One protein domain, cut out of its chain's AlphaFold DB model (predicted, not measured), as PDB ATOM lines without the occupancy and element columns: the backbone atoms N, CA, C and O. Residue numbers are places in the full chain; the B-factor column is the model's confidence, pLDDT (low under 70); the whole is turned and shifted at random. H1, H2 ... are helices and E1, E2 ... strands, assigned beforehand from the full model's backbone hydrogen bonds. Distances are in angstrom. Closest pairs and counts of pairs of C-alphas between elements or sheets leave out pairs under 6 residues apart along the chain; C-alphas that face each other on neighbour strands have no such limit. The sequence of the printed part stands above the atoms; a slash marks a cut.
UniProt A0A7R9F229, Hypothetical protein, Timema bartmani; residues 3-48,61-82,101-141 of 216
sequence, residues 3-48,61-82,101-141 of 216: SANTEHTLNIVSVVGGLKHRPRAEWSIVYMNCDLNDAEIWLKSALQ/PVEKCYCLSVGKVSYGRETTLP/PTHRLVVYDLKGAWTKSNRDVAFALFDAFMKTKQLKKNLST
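What this domain is: This is residues 3 to 48, 61 to 82 and 101 to 141 of the 216 residues of the protein "Hypothetical protein" of Timema bartmani (UniProt A0A7R9F229). A long, open arch is made by one antiparallel sheet, whose two inner strands E2 and E3 fold over together into a second arm, with the single helix H1 attached near its start to that arm and otherwise standing free. At the other end the tip of the E1 and E2 hairpin, residues 16 to 21, sticks out. The 109 printed residues hold E1, E2, E3, E4 and H1 along the chain, sheet order E1, E2, E3, E4, class mixed, helices and strands. The whole is extended, with a radius of gyration of the C-alphas of 21.8 A and spans of 66 by 36 by 29 A.

Where its parts are: Find C-alpha 3 at (178.043, 151.213, 152.943), where E1, residues 3 to 13, begins its 32.4 A. E2, residues 24 to 46, covers 48.9 A and bends by 90 degrees at residue 37. E3, residues 62 to 78, covers 42.5 A and bends by 62 degrees at residue 65. E4 is residues 102 to 108. H1, residues 116 to 138, runs 33.3 A to C-alpha 138 at (147.428, 135.312, 170.037).

How they stand to each other: In the twisted sheet, look at N 5 and O 33, 2.8 A, for the hairpin E1 and E2; at N 41 and O 68, 2.7 A, for E2 and E3; and at N 74 and O 106, 2.8 A, for E3 and E4. E1 and E4 are apart. H1 only grazes the sheet, with residues 117 to 121; the closest C-alphas of E3 and H1, Cys 67 and Asn 118, are 6.6 A apart. In H1 every O i to N i+4 pair is within hydrogen-bond range.

The domain as a whole: The farthest C-alphas, Gly 18 and Lys 116, are 66.3 A apart. Two cuts leave gaps of 10.4 A from C-alpha 48 to 61 and 11.7 A from C-alpha 82 to 101. Look for pLDDT under 70 at residues 46 to 48, 61, 79 to 82 and 141.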
ATOM      1  N   SER A   3     177.202 152.395 153.158       88.38
ATOM      2  CA  SER A   3     178.043 151.213 152.943       88.38
ATOM      3  C   SER A   3     177.648 150.087 153.884       88.38
ATOM      4  O   SER A   3     177.520 150.302 155.086       88.38
ATOM      5  N   ALA A   4     177.500 148.880 153.349       91.50
ATOM      6  CA  ALA A   4     177.274 147.668 154.121       91.50
ATOM      7  C   ALA A   4     178.302 146.614 153.699       91.50
ATOM      8  O   ALA A   4     178.467 146.354 152.509       91.50
ATOM      9  N   ASN A   5     179.002 146.034 154.669       90.31
ATOM     10  CA  ASN A   5     179.964 144.958 154.474       90.31
ATOM     11  C   ASN A   5     179.602 143.801 155.406       90.31
ATOM     12  O   ASN A   5     179.455 143.997 156.614       90.31
ATOM     13  N   THR A   6     179.481 142.602 154.850       90.81
ATOM     14  CA  THR A   6     179.006 141.433 155.583       90.81
ATOM     15  C   THR A   6     179.737 140.188 155.097       90.81
ATOM     16  O   THR A   6     179.762 139.920 153.896       90.81
ATOM     17  N   GLU A   7     180.269 139.395 156.021       90.50
ATOM     18  CA  GLU A   7     180.858 138.085 155.727       90.50
ATOM     19  C   GLU A   7     179.974 136.969 156.276       90.50
ATOM     20  O   GLU A   7     179.418 137.061 157.375       90.50
ATOM     21  N   HIS A   8     179.848 135.905 155.488       90.06
ATOM     22  CA  HIS A   8     178.991 134.771 155.785       90.06
ATOM     23  C   HIS A   8     179.766 133.478 155.560       90.06
ATOM     24  O   HIS A   8     180.544 133.371 154.612       90.06
ATOM     25  N   THR A   9     179.495 132.473 156.380       90.69
ATOM     26  CA  THR A   9     179.996 131.114 156.186       90.69
ATOM     27  C   THR A   9     178.834 130.199 155.831       90.69
ATOM     28  O   THR A   9     177.752 130.302 156.408       90.69
ATOM     29  N   LEU A  10     179.061 129.299 154.874       92.06
ATOM     30  CA  LEU A  10     178.133 128.243 154.488       92.06
ATOM     31  C   LEU A  10     178.795 126.889 154.736       92.06
ATOM     32  O   LEU A  10     179.826 126.584 154.144       92.06
ATOM     33  N   ASN A  11     178.164 126.068 155.566       90.69
ATOM     34  CA  ASN A  11     178.524 124.678 155.784       90.69
ATOM     35  C   ASN A  11     177.446 123.764 155.185       90.69
ATOM     36  O   ASN A  11     176.247 123.983 155.374       90.69
ATOM     37  N   ILE A  12     177.862 122.744 154.435       91.38
ATOM     38  CA  ILE A  12     176.958 121.761 153.833       91.38
ATOM     39  C   ILE A  12     177.044 120.476 154.650       91.38
ATOM     40  O   ILE A  12     178.000 119.715 154.540       91.38
ATOM     41  N   VAL A  13     176.021 120.228 155.462       90.44
ATOM     42  CA  VAL A  13     175.979 119.098 156.392       90.44
ATOM     43  C   VAL A  13     175.198 117.952 155.759       90.44
ATOM     44  O   VAL A  13     174.023 118.094 155.405       90.44
ATOM     45  N   SER A  14     175.844 116.796 155.597       84.88
ATOM     46  CA  SER A  14     175.157 115.581 155.163       84.88
ATOM     47  C   SER A  14     174.179 115.121 156.245       84.88
ATOM     48  O   SER A  14     174.436 115.230 157.444       84.88
ATOM     49  N   VAL A  15     173.012 114.632 155.829       82.62
ATOM     50  CA  VAL A  15     172.013 114.145 156.781       82.62
ATOM     51  C   VAL A  15     172.290 112.673 157.063       82.62
ATOM     52  O   VAL A  15     172.306 111.858 156.144       82.62
ATOM     53  N   VAL A  16     172.514 112.339 158.334       79.19
ATOM     54  CA  VAL A  16     172.742 110.961 158.776       79.19
ATOM     55  C   VAL A  16     171.394 110.268 158.952       79.19
ATOM     56  O   VAL A  16     170.633 110.547 159.873       79.19
ATOM     57  N   GLY A  17     171.098 109.368 158.029       75.12
ATOM     58  CA  GLY A  17     169.945 108.479 158.026       75.12
ATOM     59  C   GLY A  17     170.042 107.656 156.753       75.12
ATOM     60  O   GLY A  17     170.432 108.200 155.727       75.12
ATOM     61  N   GLY A  18     169.750 106.356 156.785       78.31
ATOM     62  CA  GLY A  18     169.913 105.448 155.631       78.31
ATOM     63  C   GLY A  18     169.040 105.765 154.400       78.31
ATOM     64  O   GLY A  18     168.866 104.916 153.533       78.31
ATOM     65  N   LEU A  19     168.471 106.968 154.329       82.69
ATOM     66  CA  LEU A  19     167.642 107.501 153.263       82.69
ATOM     67  C   LEU A  19     168.431 108.559 152.478       82.69
ATOM     68  O   LEU A  19     169.181 109.353 153.044       82.69
ATOM     69  N   LYS A  20     168.234 108.619 151.156       81.75
ATOM     70  CA  LYS A  20     168.842 109.664 150.319       81.75
ATOM     71  C   LYS A  20     168.203 111.017 150.628       81.75
ATOM     72  O   LYS A  20     167.078 111.281 150.215       81.75
ATOM     73  N   HIS A  21     168.921 111.866 151.353       83.00
ATOM     74  CA  HIS A  21     168.493 113.220 151.699       83.00
ATOM     75  C   HIS A  21     169.321 114.262 150.946       83.00
ATOM     76  O   HIS A  21     170.494 114.049 150.635       83.00
ATOM     77  N   ARG A  22     168.723 115.430 150.699       86.69
ATOM     78  CA  ARG A  22     169.470 116.612 150.266       86.69
ATOM     79  C   ARG A  22     170.338 117.103 151.437       86.69
ATOM     80  O   ARG A  22     169.798 117.244 152.537       86.69
ATOM     81  N   PRO A  23     171.638 117.385 151.234       88.06
ATOM     82  CA  PRO A  23     172.474 117.992 152.263       88.06
ATOM     83  C   PRO A  23     171.873 119.302 152.783       88.06
ATOM     84  O   PRO A  23     171.305 120.087 152.015       88.06
ATOM     85  N   ARG A  24     171.983 119.533 154.091       88.00
ATOM     86  CA  ARG A  24     171.453 120.722 154.755       88.00
ATOM     87  C   ARG A  24     172.461 121.861 154.649       88.00
ATOM     88  O   ARG A  24     173.618 121.696 155.014       88.00
ATOM     89  N   ALA A  25     171.997 123.021 154.198       91.69
ATOM     90  CA  ALA A  25     172.762 124.257 154.273       91.69
ATOM     91  C   ALA A  25     172.663 124.844 155.687       91.69
ATOM     92  O   ALA A  25     171.565 125.116 156.182       91.69
ATOM     93  N   GLU A  26     173.807 125.041 156.323       90.56
ATOM     94  CA  GLU A  26     173.965 125.774 157.570       90.56
ATOM     95  C   GLU A  26     174.720 127.066 157.260       90.56
ATOM     96  O   GLU A  26     175.872 127.032 156.838       90.56
ATOM     97  N   TRP A  27     174.047 128.206 157.407       90.69
ATOM     98  CA  TRP A  27     174.647 129.516 157.183       90.69
ATOM     99  C   TRP A  27     174.845 130.234 158.515       90.69
ATOM    100  O   TRP A  27     173.991 130.168 159.401       90.69
ATOM    101  N   SER A  28     175.952 130.954 158.641       84.69
ATOM    102  CA  SER A  28     176.207 131.859 159.756       84.69
ATOM    103  C   SER A  28     176.771 133.175 159.237       84.69
ATOM    104  O   SER A  28     177.475 133.223 158.231       84.69
ATOM    105  N   ILE A  29     176.420 134.271 159.905       86.50
ATOM    106  CA  ILE A  29     177.042 135.572 159.648       86.50
ATOM    107  C   ILE A  29     178.272 135.639 160.551       86.50
ATOM    108  O   ILE A  29     178.141 135.458 161.766       86.50
ATOM    109  N   VAL A  30     179.441 135.918 159.982       84.50
ATOM    110  CA  VAL A  30     180.707 136.037 160.720       84.50
ATOM    111  C   VAL A  30     180.831 137.456 161.262       84.50
ATOM    112  O   VAL A  30     180.800 137.663 162.473       84.50
ATOM    113  N   TYR A  31     180.811 138.451 160.379       87.00
ATOM    114  CA  TYR A  31     180.778 139.862 160.754       87.00
ATOM    115  C   TYR A  31     179.779 140.633 159.888       87.00
ATOM    116  O   TYR A  31     179.465 140.237 158.765       87.00
ATOM    117  N   MET A  32     179.279 141.753 160.410       91.94
ATOM    118  CA  MET A  32     178.451 142.694 159.653       91.94
ATOM    119  C   MET A  32     178.721 144.113 160.128       91.94
ATOM    120  O   MET A  32     178.496 144.404 161.298       91.94
ATOM    121  N   ASN A  33     179.128 144.996 159.222       93.38
ATOM    122  CA  ASN A  33     179.277 146.422 159.479       93.38
ATOM    123  C   ASN A  33     178.420 147.208 158.486       93.38
ATOM    124  O   ASN A  33     178.431 146.929 157.287       93.38
ATOM    125  N   CYS A  34     177.666 148.188 158.971       93.88
ATOM    126  CA  CYS A  34     176.841 149.054 158.136       93.88
ATOM    127  C   CYS A  34     176.966 150.499 158.597       93.88
ATOM    128  O   CYS A  34     176.774 150.782 159.774       93.88
ATOM    129  N   ASP A  35     177.217 151.400 157.655       95.06
ATOM    130  CA  ASP A  35     177.277 152.833 157.888       95.06
ATOM    131  C   ASP A  35     176.271 153.561 156.991       95.06
ATOM    132  O   ASP A  35     176.175 153.320 155.783       95.06
ATOM    133  N   LEU A  36     175.534 154.479 157.602       94.44
ATOM    134  CA  LEU A  36     174.578 155.386 156.980       94.44
ATOM    135  C   LEU A  36     175.019 156.810 157.309       94.44
ATOM    136  O   LEU A  36     175.287 157.086 158.471       94.44
ATOM    137  N   ASN A  37     175.099 157.708 156.328       95.31
ATOM    138  CA  ASN A  37     175.524 159.098 156.546       95.31
ATOM    139  C   ASN A  37     174.529 160.062 155.899       95.31
ATOM    140  O   ASN A  37     174.052 159.765 154.801       95.31
ATOM    141  N   ASP A  38     174.290 161.195 156.562       94.94
ATOM    142  CA  ASP A  38     173.445 162.313 156.122       94.94
ATOM    143  C   ASP A  38     172.059 161.865 155.639       94.94
ATOM    144  O   ASP A  38     171.645 162.144 154.513       94.94
ATOM    145  N   ALA A  39     171.347 161.117 156.485       94.75
ATOM    146  CA  ALA A  39     170.030 160.594 156.142       94.75
ATOM    147  C   ALA A  39     168.913 161.428 156.772       94.75
ATOM    148  O   ALA A  39     168.957 161.773 157.954       94.75
ATOM    149  N   GLU A  40     167.875 161.692 155.983       94.56
ATOM    150  CA  GLU A  40     166.681 162.420 156.401       94.56
ATOM    151  C   GLU A  40     165.423 161.593 156.150       94.56
ATOM    152  O   GLU A  40     165.306 160.863 155.165       94.56
ATOM    153  N   ILE A  41     164.456 161.738 157.045       93.06
ATOM    154  CA  ILE A  41     163.162 161.077 156.999       93.06
ATOM    155  C   ILE A  41     162.088 162.154 156.999       93.06
ATOM    156  O   ILE A  41     162.021 163.017 157.883       93.06
ATOM    157  N   TRP A  42     161.220 162.049 156.002       92.88
ATOM    158  CA  TRP A  42     160.126 162.969 155.743       92.88
ATOM    159  C   TRP A  42     158.807 162.206 155.815       92.88
ATOM    160  O   TRP A  42     158.682 161.109 155.272       92.88
ATOM    161  N   LEU A  43     157.816 162.789 156.480       89.38
ATOM    162  CA  LEU A  43     156.458 162.266 156.510       89.38
ATOM    163  C   LEU A  43     155.654 162.923 155.398       89.38
ATOM    164  O   LEU A  43     155.642 164.145 155.260       89.38
ATOM    165  N   LYS A  44     154.984 162.092 154.609       83.19
ATOM    166  CA  LYS A  44     154.099 162.511 153.531       83.19
ATOM    167  C   LYS A  44     152.658 162.341 153.995       83.19
ATOM    168  O   LYS A  44     152.275 161.242 154.397       83.19
ATOM    169  N   SER A  45     151.876 163.417 153.963       74.94
ATOM    170  CA  SER A  45     150.435 163.361 154.224       74.94
ATOM    171  C   SER A  45     149.681 163.793 152.979       74.94
ATOM    172  O   SER A  45     149.882 164.902 152.485       74.94
ATOM    173  N   ALA A  46     148.806 162.927 152.467       67.00
ATOM    174  CA  ALA A  46     147.779 163.375 151.540       67.00
ATOM    175  C   ALA A  46     146.835 164.286 152.339       67.00
ATOM    176  O   ALA A  46     146.274 163.853 153.346       67.00
ATOM    177  N   LEU A  47     146.746 165.563 151.960       59.72
ATOM    178  CA  LEU A  47     145.769 166.502 152.512       59.72
ATOM    179  C   LEU A  47     144.372 165.904 152.308       59.72
ATOM    180  O   LEU A  47     143.890 165.849 151.182       59.72
ATOM    181  N   GLN A  48     143.729 165.439 153.380       56.59
ATOM    182  CA  GLN A  48     142.292 165.170 153.365       56.59
ATOM    183  C   GLN A  48     141.598 166.310 154.101       56.59
ATOM    184  O   GLN A  48     141.210 166.197 155.262       56.59
ATOM    185  N   PRO A  61     148.416 167.328 145.749       63.75
ATOM    186  CA  PRO A  61     149.633 167.787 146.408       63.75
ATOM    187  C   PRO A  61     149.758 167.164 147.804       63.75
ATOM    188  O   PRO A  61     148.876 167.310 148.647       63.75
ATOM    189  N   VAL A  62     150.851 166.440 148.031       72.69
ATOM    190  CA  VAL A  62     151.159 165.788 149.308       72.69
ATOM    191  C   VAL A  62     152.094 166.696 150.093       72.69
ATOM    192  O   VAL A  62     153.181 167.030 149.611       72.69
ATOM    193  N   GLU A  63     151.698 167.079 151.304       80.69
ATOM    194  CA  GLU A  63     152.566 167.856 152.186       80.69
ATOM    195  C   GLU A  63     153.710 166.981 152.698       80.69
ATOM    196  O   GLU A  63     153.504 165.846 153.145       80.69
ATOM    197  N   LYS A  64     154.933 167.518 152.621       86.19
ATOM    198  CA  LYS A  64     156.143 166.898 153.164       86.19
ATOM    199  C   LYS A  64     156.509 167.586 154.473       86.19
ATOM    200  O   LYS A  64     156.911 168.746 154.475       86.19
ATOM    201  N   CYS A  65     156.441 166.844 155.567       87.38
ATOM    202  CA  CYS A  65     156.814 167.311 156.894       87.38
ATOM    203  C   CYS A  65     158.135 166.665 157.315       87.38
ATOM    204  O   CYS A  65     158.256 165.439 157.320       87.38
ATOM    205  N   TYR A  66     159.128 167.476 157.682       92.81
ATOM    206  CA  TYR A  66     160.379 166.965 158.243       92.81
ATOM    207  C   TYR A  66     160.098 166.202 159.544       92.81
ATOM    208  O   TYR A  66     159.352 166.683 160.404       92.81
ATOM    209  N   CYS A  67     160.689 165.016 159.697       93.62
ATOM    210  CA  CYS A  67     160.465 164.154 160.856       93.62
ATOM    211  C   CYS A  67     161.744 163.878 161.635       93.62
ATOM    212  O   CYS A  67     161.780 164.107 162.845       93.62
ATOM    213  N   LEU A  68     162.775 163.375 160.961       95.19
ATOM    214  CA  LEU A  68     164.014 162.947 161.603       95.19
ATOM    215  C   LEU A  68     165.191 163.133 160.645       95.19
ATOM    216  O   LEU A  68     165.040 162.920 159.448       95.19
ATOM    217  N   SER A  69     166.370 163.464 161.157       96.12
ATOM    218  CA  SER A  69     167.628 163.289 160.436       96.12
ATOM    219  C   SER A  69     168.720 162.723 161.331       96.12
ATOM    220  O   SER A  69     168.658 162.806 162.560       96.12
ATOM    221  N   VAL A  70     169.708 162.105 160.696       96.44
ATOM    222  CA  VAL A  70     170.901 161.547 161.328       96.44
ATOM    223  C   VAL A  70     172.124 161.971 160.531       96.44
ATOM    224  O   VAL A  70     172.148 161.826 159.309       96.44
ATOM    225  N   GLY A  71     173.149 162.469 161.223       96.50
ATOM    226  CA  GLY A  71     174.438 162.754 160.591       96.50
ATOM    227  C   GLY A  71     175.158 161.461 160.220       96.50
ATOM    228  O   GLY A  71     175.632 161.304 159.098       96.50
ATOM    229  N   LYS A  72     175.172 160.481 161.133       95.19
ATOM    230  CA  LYS A  72     175.741 159.156 160.868       95.19
ATOM    231  C   LYS A  72     175.130 158.072 161.750       95.19
ATOM    232  O   LYS A  72     174.908 158.285 162.934       95.19
ATOM    233  N   VAL A  73     174.918 156.881 161.205       96.19
ATOM    234  CA  VAL A  73     174.602 155.665 161.963       96.19
ATOM    235  C   VAL A  73     175.633 154.611 161.605       96.19
ATOM    236  O   VAL A  73     175.788 154.293 160.433       96.19
ATOM    237  N   SER A  74     176.307 154.067 162.613       95.25
ATOM    238  CA  SER A  74     177.254 152.963 162.478       95.25
ATOM    239  C   SER A  74     176.755 151.754 163.243       95.25
ATOM    240  O   SER A  74     176.600 151.795 164.464       95.25
ATOM    241  N   TYR A  75     176.545 150.665 162.526       95.69
ATOM    242  CA  TYR A  75     176.216 149.360 163.064       95.69
ATOM    243  C   TYR A  75     177.397 148.411 162.863       95.69
ATOM    244  O   TYR A  75     177.968 148.350 161.777       95.69
ATOM    245  N   GLY A  76     177.744 147.659 163.903       93.19
ATOM    246  CA  GLY A  76     178.750 146.605 163.861       93.19
ATOM    247  C   GLY A  76     178.285 145.370 164.620       93.19
ATOM    248  O   GLY A  76     177.692 145.476 165.695       93.19
ATOM    249  N   ARG A  77     178.561 144.196 164.061       90.50
ATOM    250  CA  ARG A  77     178.328 142.889 164.673       90.50
ATOM    251  C   ARG A  77     179.639 142.121 164.692       90.50
ATOM    252  O   ARG A  77     180.151 141.766 163.631       90.50
ATOM    253  N   GLU A  78     180.122 141.830 165.893       79.31
ATOM    254  CA  GLU A  78     181.315 141.022 166.133       79.31
ATOM    255  C   GLU A  78     180.895 139.652 166.676       79.31
ATOM    256  O   GLU A  78     180.102 139.557 167.620       79.31
ATOM    257  N   THR A  79     181.391 138.586 166.050       67.62
ATOM    258  CA  THR A  79     181.277 137.228 166.588       67.62
ATOM    259  C   THR A  79     182.508 136.975 167.446       67.62
ATOM    260  O   THR A  79     183.638 137.089 166.973       67.62
ATOM    261  N   THR A  80     182.314 136.684 168.728       60.38
ATOM    262  CA  THR A  80     183.418 136.306 169.609       60.38
ATOM    263  C   THR A  80     183.853 134.901 169.235       60.38
ATOM    264  O   THR A  80     183.285 133.929 169.716       60.38
ATOM    265  N   LEU A  81     184.849 134.773 168.358       58.34
ATOM    266  CA  LEU A  81     185.433 133.460 168.109       58.34
ATOM    267  C   LEU A  81     185.966 132.910 169.441       58.34
ATOM    268  O   LEU A  81     186.675 133.636 170.152       58.34
ATOM    269  N   PRO A  82     185.654 131.656 169.803       53.72
ATOM    270  CA  PRO A  82     186.208 131.048 170.998       53.72
ATOM    271  C   PRO A  82     187.730 131.024 170.854       53.72
ATOM    272  O   PRO A  82     188.300 130.354 169.992       53.72
ATOM    273  N   PRO A 101     176.295 136.898 169.275       80.88
ATOM    274  CA  PRO A 101     177.083 137.970 168.690       80.88
ATOM    275  C   PRO A 101     176.885 139.266 169.473       80.88
ATOM    276  O   PRO A 101     175.766 139.590 169.878       80.88
ATOM    277  N   THR A 102     177.959 140.031 169.651       86.88
ATOM    278  CA  THR A 102     177.852 141.360 170.254       86.88
ATOM    279  C   THR A 102     177.531 142.372 169.164       86.88
ATOM    280  O   THR A 102     178.210 142.454 168.139       86.88
ATOM    281  N   HIS A 103     176.473 143.149 169.384       92.25
ATOM    282  CA  HIS A 103     176.000 144.169 168.456       92.25
ATOM    283  C   HIS A 103     176.285 145.560 169.021       92.25
ATOM    284  O   HIS A 103     175.936 145.855 170.163       92.25
ATOM    285  N   ARG A 104     176.874 146.436 168.205       93.19
ATOM    286  CA  ARG A 104     177.150 147.833 168.544       93.19
ATOM    287  C   ARG A 104     176.460 148.743 167.540       93.19
ATOM    288  O   ARG A 104     176.698 148.641 166.342       93.19
ATOM    289  N   LEU A 105     175.636 149.654 168.044       95.56
ATOM    290  CA  LEU A 105     174.990 150.698 167.259       95.56
ATOM    291  C   LEU A 105     175.408 152.054 167.824       95.56
ATOM    292  O   LEU A 105     175.244 152.298 169.018       95.56
ATOM    293  N   VAL A 106     175.940 152.925 166.975       96.19
ATOM    294  CA  VAL A 106     176.277 154.305 167.328       96.19
ATOM    295  C   VAL A 106     175.555 155.235 166.375       96.19
ATOM    296  O   VAL A 106     175.608 155.050 165.162       96.19
ATOM    297  N   VAL A 107     174.879 156.230 166.935       96.88
ATOM    298  CA  VAL A 107     174.137 157.239 166.183       96.88
ATOM    299  C   VAL A 107     174.732 158.600 166.511       96.88
ATOM    300  O   VAL A 107     174.851 158.959 167.680       96.88
ATOM    301  N   TYR A 108     175.095 159.341 165.474       96.69
ATOM    302  CA  TYR A 108     175.621 160.694 165.539       96.69
ATOM    303  C   TYR A 108     174.588 161.672 164.989       96.69
ATOM    304  O   TYR A 108     173.928 161.396 163.981       96.69
ATOM    305  N   ASP A 109     174.474 162.820 165.656       96.44
ATOM    306  CA  ASP A 109     173.636 163.948 165.247       96.44
ATOM    307  C   ASP A 109     172.182 163.567 164.943       96.44
ATOM    308  O   ASP A 109     171.608 163.992 163.941       96.44
ATOM    309  N   LEU A 110     171.576 162.760 165.822       96.38
ATOM    310  CA  LEU A 110     170.152 162.450 165.748       96.38
ATOM    311  C   LEU A 110     169.335 163.706 166.061       96.38
ATOM    312  O   LEU A 110     169.367 164.223 167.178       96.38
ATOM    313  N   LYS A 111     168.566 164.166 165.080       96.25
ATOM    314  CA  LYS A 111     167.672 165.319 165.194       96.25
ATOM    315  C   LYS A 111     166.267 164.883 164.828       96.25
ATOM    316  O   LYS A 111     166.076 164.153 163.864       96.25
ATOM    317  N   GLY A 112     165.279 165.326 165.596       95.38
ATOM    318  CA  GLY A 112     163.875 165.020 165.343       95.38
ATOM    319  C   GLY A 112     162.991 166.231 165.569       95.38
ATOM    320  O   GLY A 112     163.256 167.044 166.455       95.38
ATOM    321  N   ALA A 113     161.932 166.345 164.774       95.56
ATOM    322  CA  ALA A 113     160.938 167.397 164.925       95.56
ATOM    323  C   ALA A 113     159.712 166.885 165.687       95.56
ATOM    324  O   ALA A 113     158.991 166.001 165.218       95.56
ATOM    325  N   TRP A 114     159.444 167.485 166.847       94.38
ATOM    326  CA  TRP A 114     158.292 167.162 167.688       94.38
ATOM    327  C   TRP A 114     157.129 168.134 167.460       94.38
ATOM    328  O   TRP A 114     156.755 168.924 168.326       94.38
ATOM    329  N   THR A 115     156.574 168.110 166.251       93.19
ATOM    330  CA  THR A 115     155.375 168.889 165.905       93.19
ATOM    331  C   THR A 115     154.106 168.133 166.304       93.19
ATOM    332  O   THR A 115     154.138 166.920 166.513       93.19
ATOM    333  N   LYS A 116     152.959 168.826 166.372       91.44
ATOM    334  CA  LYS A 116     151.654 168.183 166.618       91.44
ATOM    335  C   LYS A 116     151.378 167.064 165.601       91.44
ATOM    336  O   LYS A 116     151.088 165.945 166.000       91.44
ATOM    337  N   SER A 117     151.587 167.343 164.313       88.75
ATOM    338  CA  SER A 117     151.393 166.366 163.231       88.75
ATOM    339  C   SER A 117     152.310 165.139 163.374       88.75
ATOM    340  O   SER A 117     151.840 164.002 163.327       88.75
ATOM    341  N   ASN A 118     153.608 165.342 163.641       91.62
ATOM    342  CA  ASN A 118     154.556 164.235 163.826       91.62
ATOM    343  C   ASN A 118     154.220 163.399 165.072       91.62
ATOM    344  O   ASN A 118     154.314 162.172 165.040       91.62
ATOM    345  N   ARG A 119     153.786 164.052 166.159       93.25
ATOM    346  CA  ARG A 119     153.332 163.391 167.391       93.25
ATOM    347  C   ARG A 119     152.121 162.494 167.137       93.25
ATOM    348  O   ARG A 119     152.112 161.354 167.599       93.25
ATOM    349  N   ASP A 120     151.138 162.978 166.383       91.69
ATOM    350  CA  ASP A 120     149.941 162.203 166.042       91.69
ATOM    351  C   ASP A 120     150.309 160.960 165.213       91.69
ATOM    352  O   ASP A 120     149.797 159.864 165.449       91.69
ATOM    353  N   VAL A 121     151.266 161.091 164.284       90.81
ATOM    354  CA  VAL A 121     151.818 159.951 163.529       90.81
ATOM    355  C   VAL A 121     152.510 158.954 164.460       90.81
ATOM    356  O   VAL A 121     152.273 157.752 164.345       90.81
ATOM    357  N   ALA A 122     153.346 159.432 165.382       91.50
ATOM    358  CA  ALA A 122     154.086 158.577 166.303       91.50
ATOM    359  C   ALA A 122     153.152 157.745 167.197       91.50
ATOM    360  O   ALA A 122     153.373 156.544 167.356       91.50
ATOM    361  N   PHE A 123     152.081 158.345 167.726       94.19
ATOM    362  CA  PHE A 123     151.089 157.604 168.510       94.19
ATOM    363  C   PHE A 123     150.321 156.587 167.670       94.19
ATOM    364  O   PHE A 123     150.190 155.440 168.091       94.19
ATOM    365  N   ALA A 124     149.897 156.952 166.458       93.12
ATOM    366  CA  ALA A 124     149.230 156.009 165.562       93.12
ATOM    367  C   ALA A 124     150.116 154.787 165.244       93.12
ATOM    368  O   ALA A 124     149.640 153.649 165.261       93.12
ATOM    369  N   LEU A 125     151.417 155.003 165.004       93.56
ATOM    370  CA  LEU A 125     152.388 153.928 164.776       93.56
ATOM    371  C   LEU A 125     152.600 153.062 166.022       93.56
ATOM    372  O   LEU A 125     152.666 151.836 165.917       93.56
ATOM    373  N   PHE A 126     152.694 153.681 167.197       95.81
ATOM    374  CA  PHE A 126     152.858 152.965 168.458       95.81
ATOM    375  C   PHE A 126     151.657 152.063 168.759       95.81
ATOM    376  O   PHE A 126     151.833 150.879 169.062       95.81
ATOM    377  N   ASP A 127     150.441 152.584 168.598       95.50
ATOM    378  CA  ASP A 127     149.212 151.822 168.797       95.50
ATOM    379  C   ASP A 127     149.113 150.653 167.814       95.50
ATOM    380  O   ASP A 127     148.791 149.529 168.207       95.50
ATOM    381  N   ALA A 128     149.438 150.886 166.538       95.69
ATOM    382  CA  ALA A 128     149.484 149.833 165.529       95.69
ATOM    383  C   ALA A 128     150.491 148.737 165.910       95.69
ATOM    384  O   ALA A 128     150.161 147.551 165.893       95.69
ATOM    385  N   PHE A 129     151.694 149.124 166.336       96.12
ATOM    386  CA  PHE A 129     152.721 148.188 166.775       96.12
ATOM    387  C   PHE A 129     152.283 147.355 167.986       96.12
ATOM    388  O   PHE A 129     152.501 146.140 168.007       96.12
ATOM    389  N   MET A 130     151.640 147.973 168.979       95.94
ATOM    390  CA  MET A 130     151.122 147.262 170.151       95.94
ATOM    391  C   MET A 130     150.024 146.268 169.770       95.94
ATOM    392  O   MET A 130     150.083 145.105 170.185       95.94
ATOM    393  N   LYS A 131     149.096 146.669 168.894       94.75
ATOM    394  CA  LYS A 131     148.072 145.773 168.332       94.75
ATOM    395  C   LYS A 131     148.705 144.594 167.587       94.75
ATOM    396  O   LYS A 131     148.330 143.447 167.822       94.75
ATOM    397  N   THR A 132     149.720 144.833 166.751       94.94
ATOM    398  CA  THR A 132     150.446 143.759 166.051       94.94
ATOM    399  C   THR A 132     151.183 142.838 167.019       94.94
ATOM    400  O   THR A 132     151.169 141.622 166.833       94.94
ATOM    401  N   LYS A 133     151.815 143.372 168.071       92.44
ATOM    402  CA  LYS A 133     152.460 142.557 169.111       92.44
ATOM    403  C   LYS A 133     151.465 141.634 169.806       92.44
ATOM    404  O   LYS A 133     151.773 140.462 170.014       92.44
ATOM    405  N   GLN A 134     150.282 142.140 170.141       90.38
ATOM    406  CA  GLN A 134     149.228 141.338 170.752       90.38
ATOM    407  C   GLN A 134     148.711 140.264 169.788       90.38
ATOM    408  O   GLN A 134     148.613 139.099 170.167       90.38
ATOM    409  N   LEU A 135     148.471 140.618 168.524       89.56
ATOM    410  CA  LEU A 135     148.058 139.665 167.495       89.56
ATOM    411  C   LEU A 135     149.095 138.547 167.298       89.56
ATOM    412  O   LEU A 135     148.730 137.375 167.281       89.56
ATOM    413  N   LYS A 136     150.391 138.887 167.230       90.38
ATOM    414  CA  LYS A 136     151.484 137.903 167.143       90.38
ATOM    415  C   LYS A 136     151.477 136.918 168.312       90.38
ATOM    416  O   LYS A 136     151.731 135.740 168.094       90.38
ATOM    417  N   LYS A 137     151.177 137.376 169.532       85.06
ATOM    418  CA  LYS A 137     151.038 136.491 170.700       85.06
ATOM    419  C   LYS A 137     149.827 135.565 170.571       85.06
ATOM    420  O   LYS A 137     149.984 134.363 170.747       85.06
ATOM    421  N   ASN A 138     148.659 136.099 170.205       81.12
ATOM    422  CA  ASN A 138     147.428 135.312 170.037       81.12
ATOM    423  C   ASN A 138     147.541 134.237 168.942       81.12
ATOM    424  O   ASN A 138     146.933 133.181 169.060       81.12
ATOM    425  N   LEU A 139     148.318 134.503 167.890       81.31
ATOM    426  CA  LEU A 139     148.566 133.557 166.796       81.31
ATOM    427  C   LEU A 139     149.813 132.686 167.012       81.31
ATOM    428  O   LEU A 139     150.110 131.828 166.181       81.31
ATOM    429  N   SER A 140     150.577 132.910 168.085       76.62
ATOM    430  CA  SER A 140     151.753 132.092 168.376       76.62
ATOM    431  C   SER A 140     151.337 130.665 168.731       76.62
ATOM    432  O   SER A 140     150.279 130.427 169.315       76.62
ATOM    433  N   THR A 141     152.195 129.693 168.434       64.44
ATOM    434  CA  THR A 141     151.974 128.289 168.813       64.44
ATOM    435  C   THR A 141     151.926 128.080 170.332       64.44
ATOM    436  O   THR A 141     151.454 127.039 170.785       64.44
TER     437      THR A 141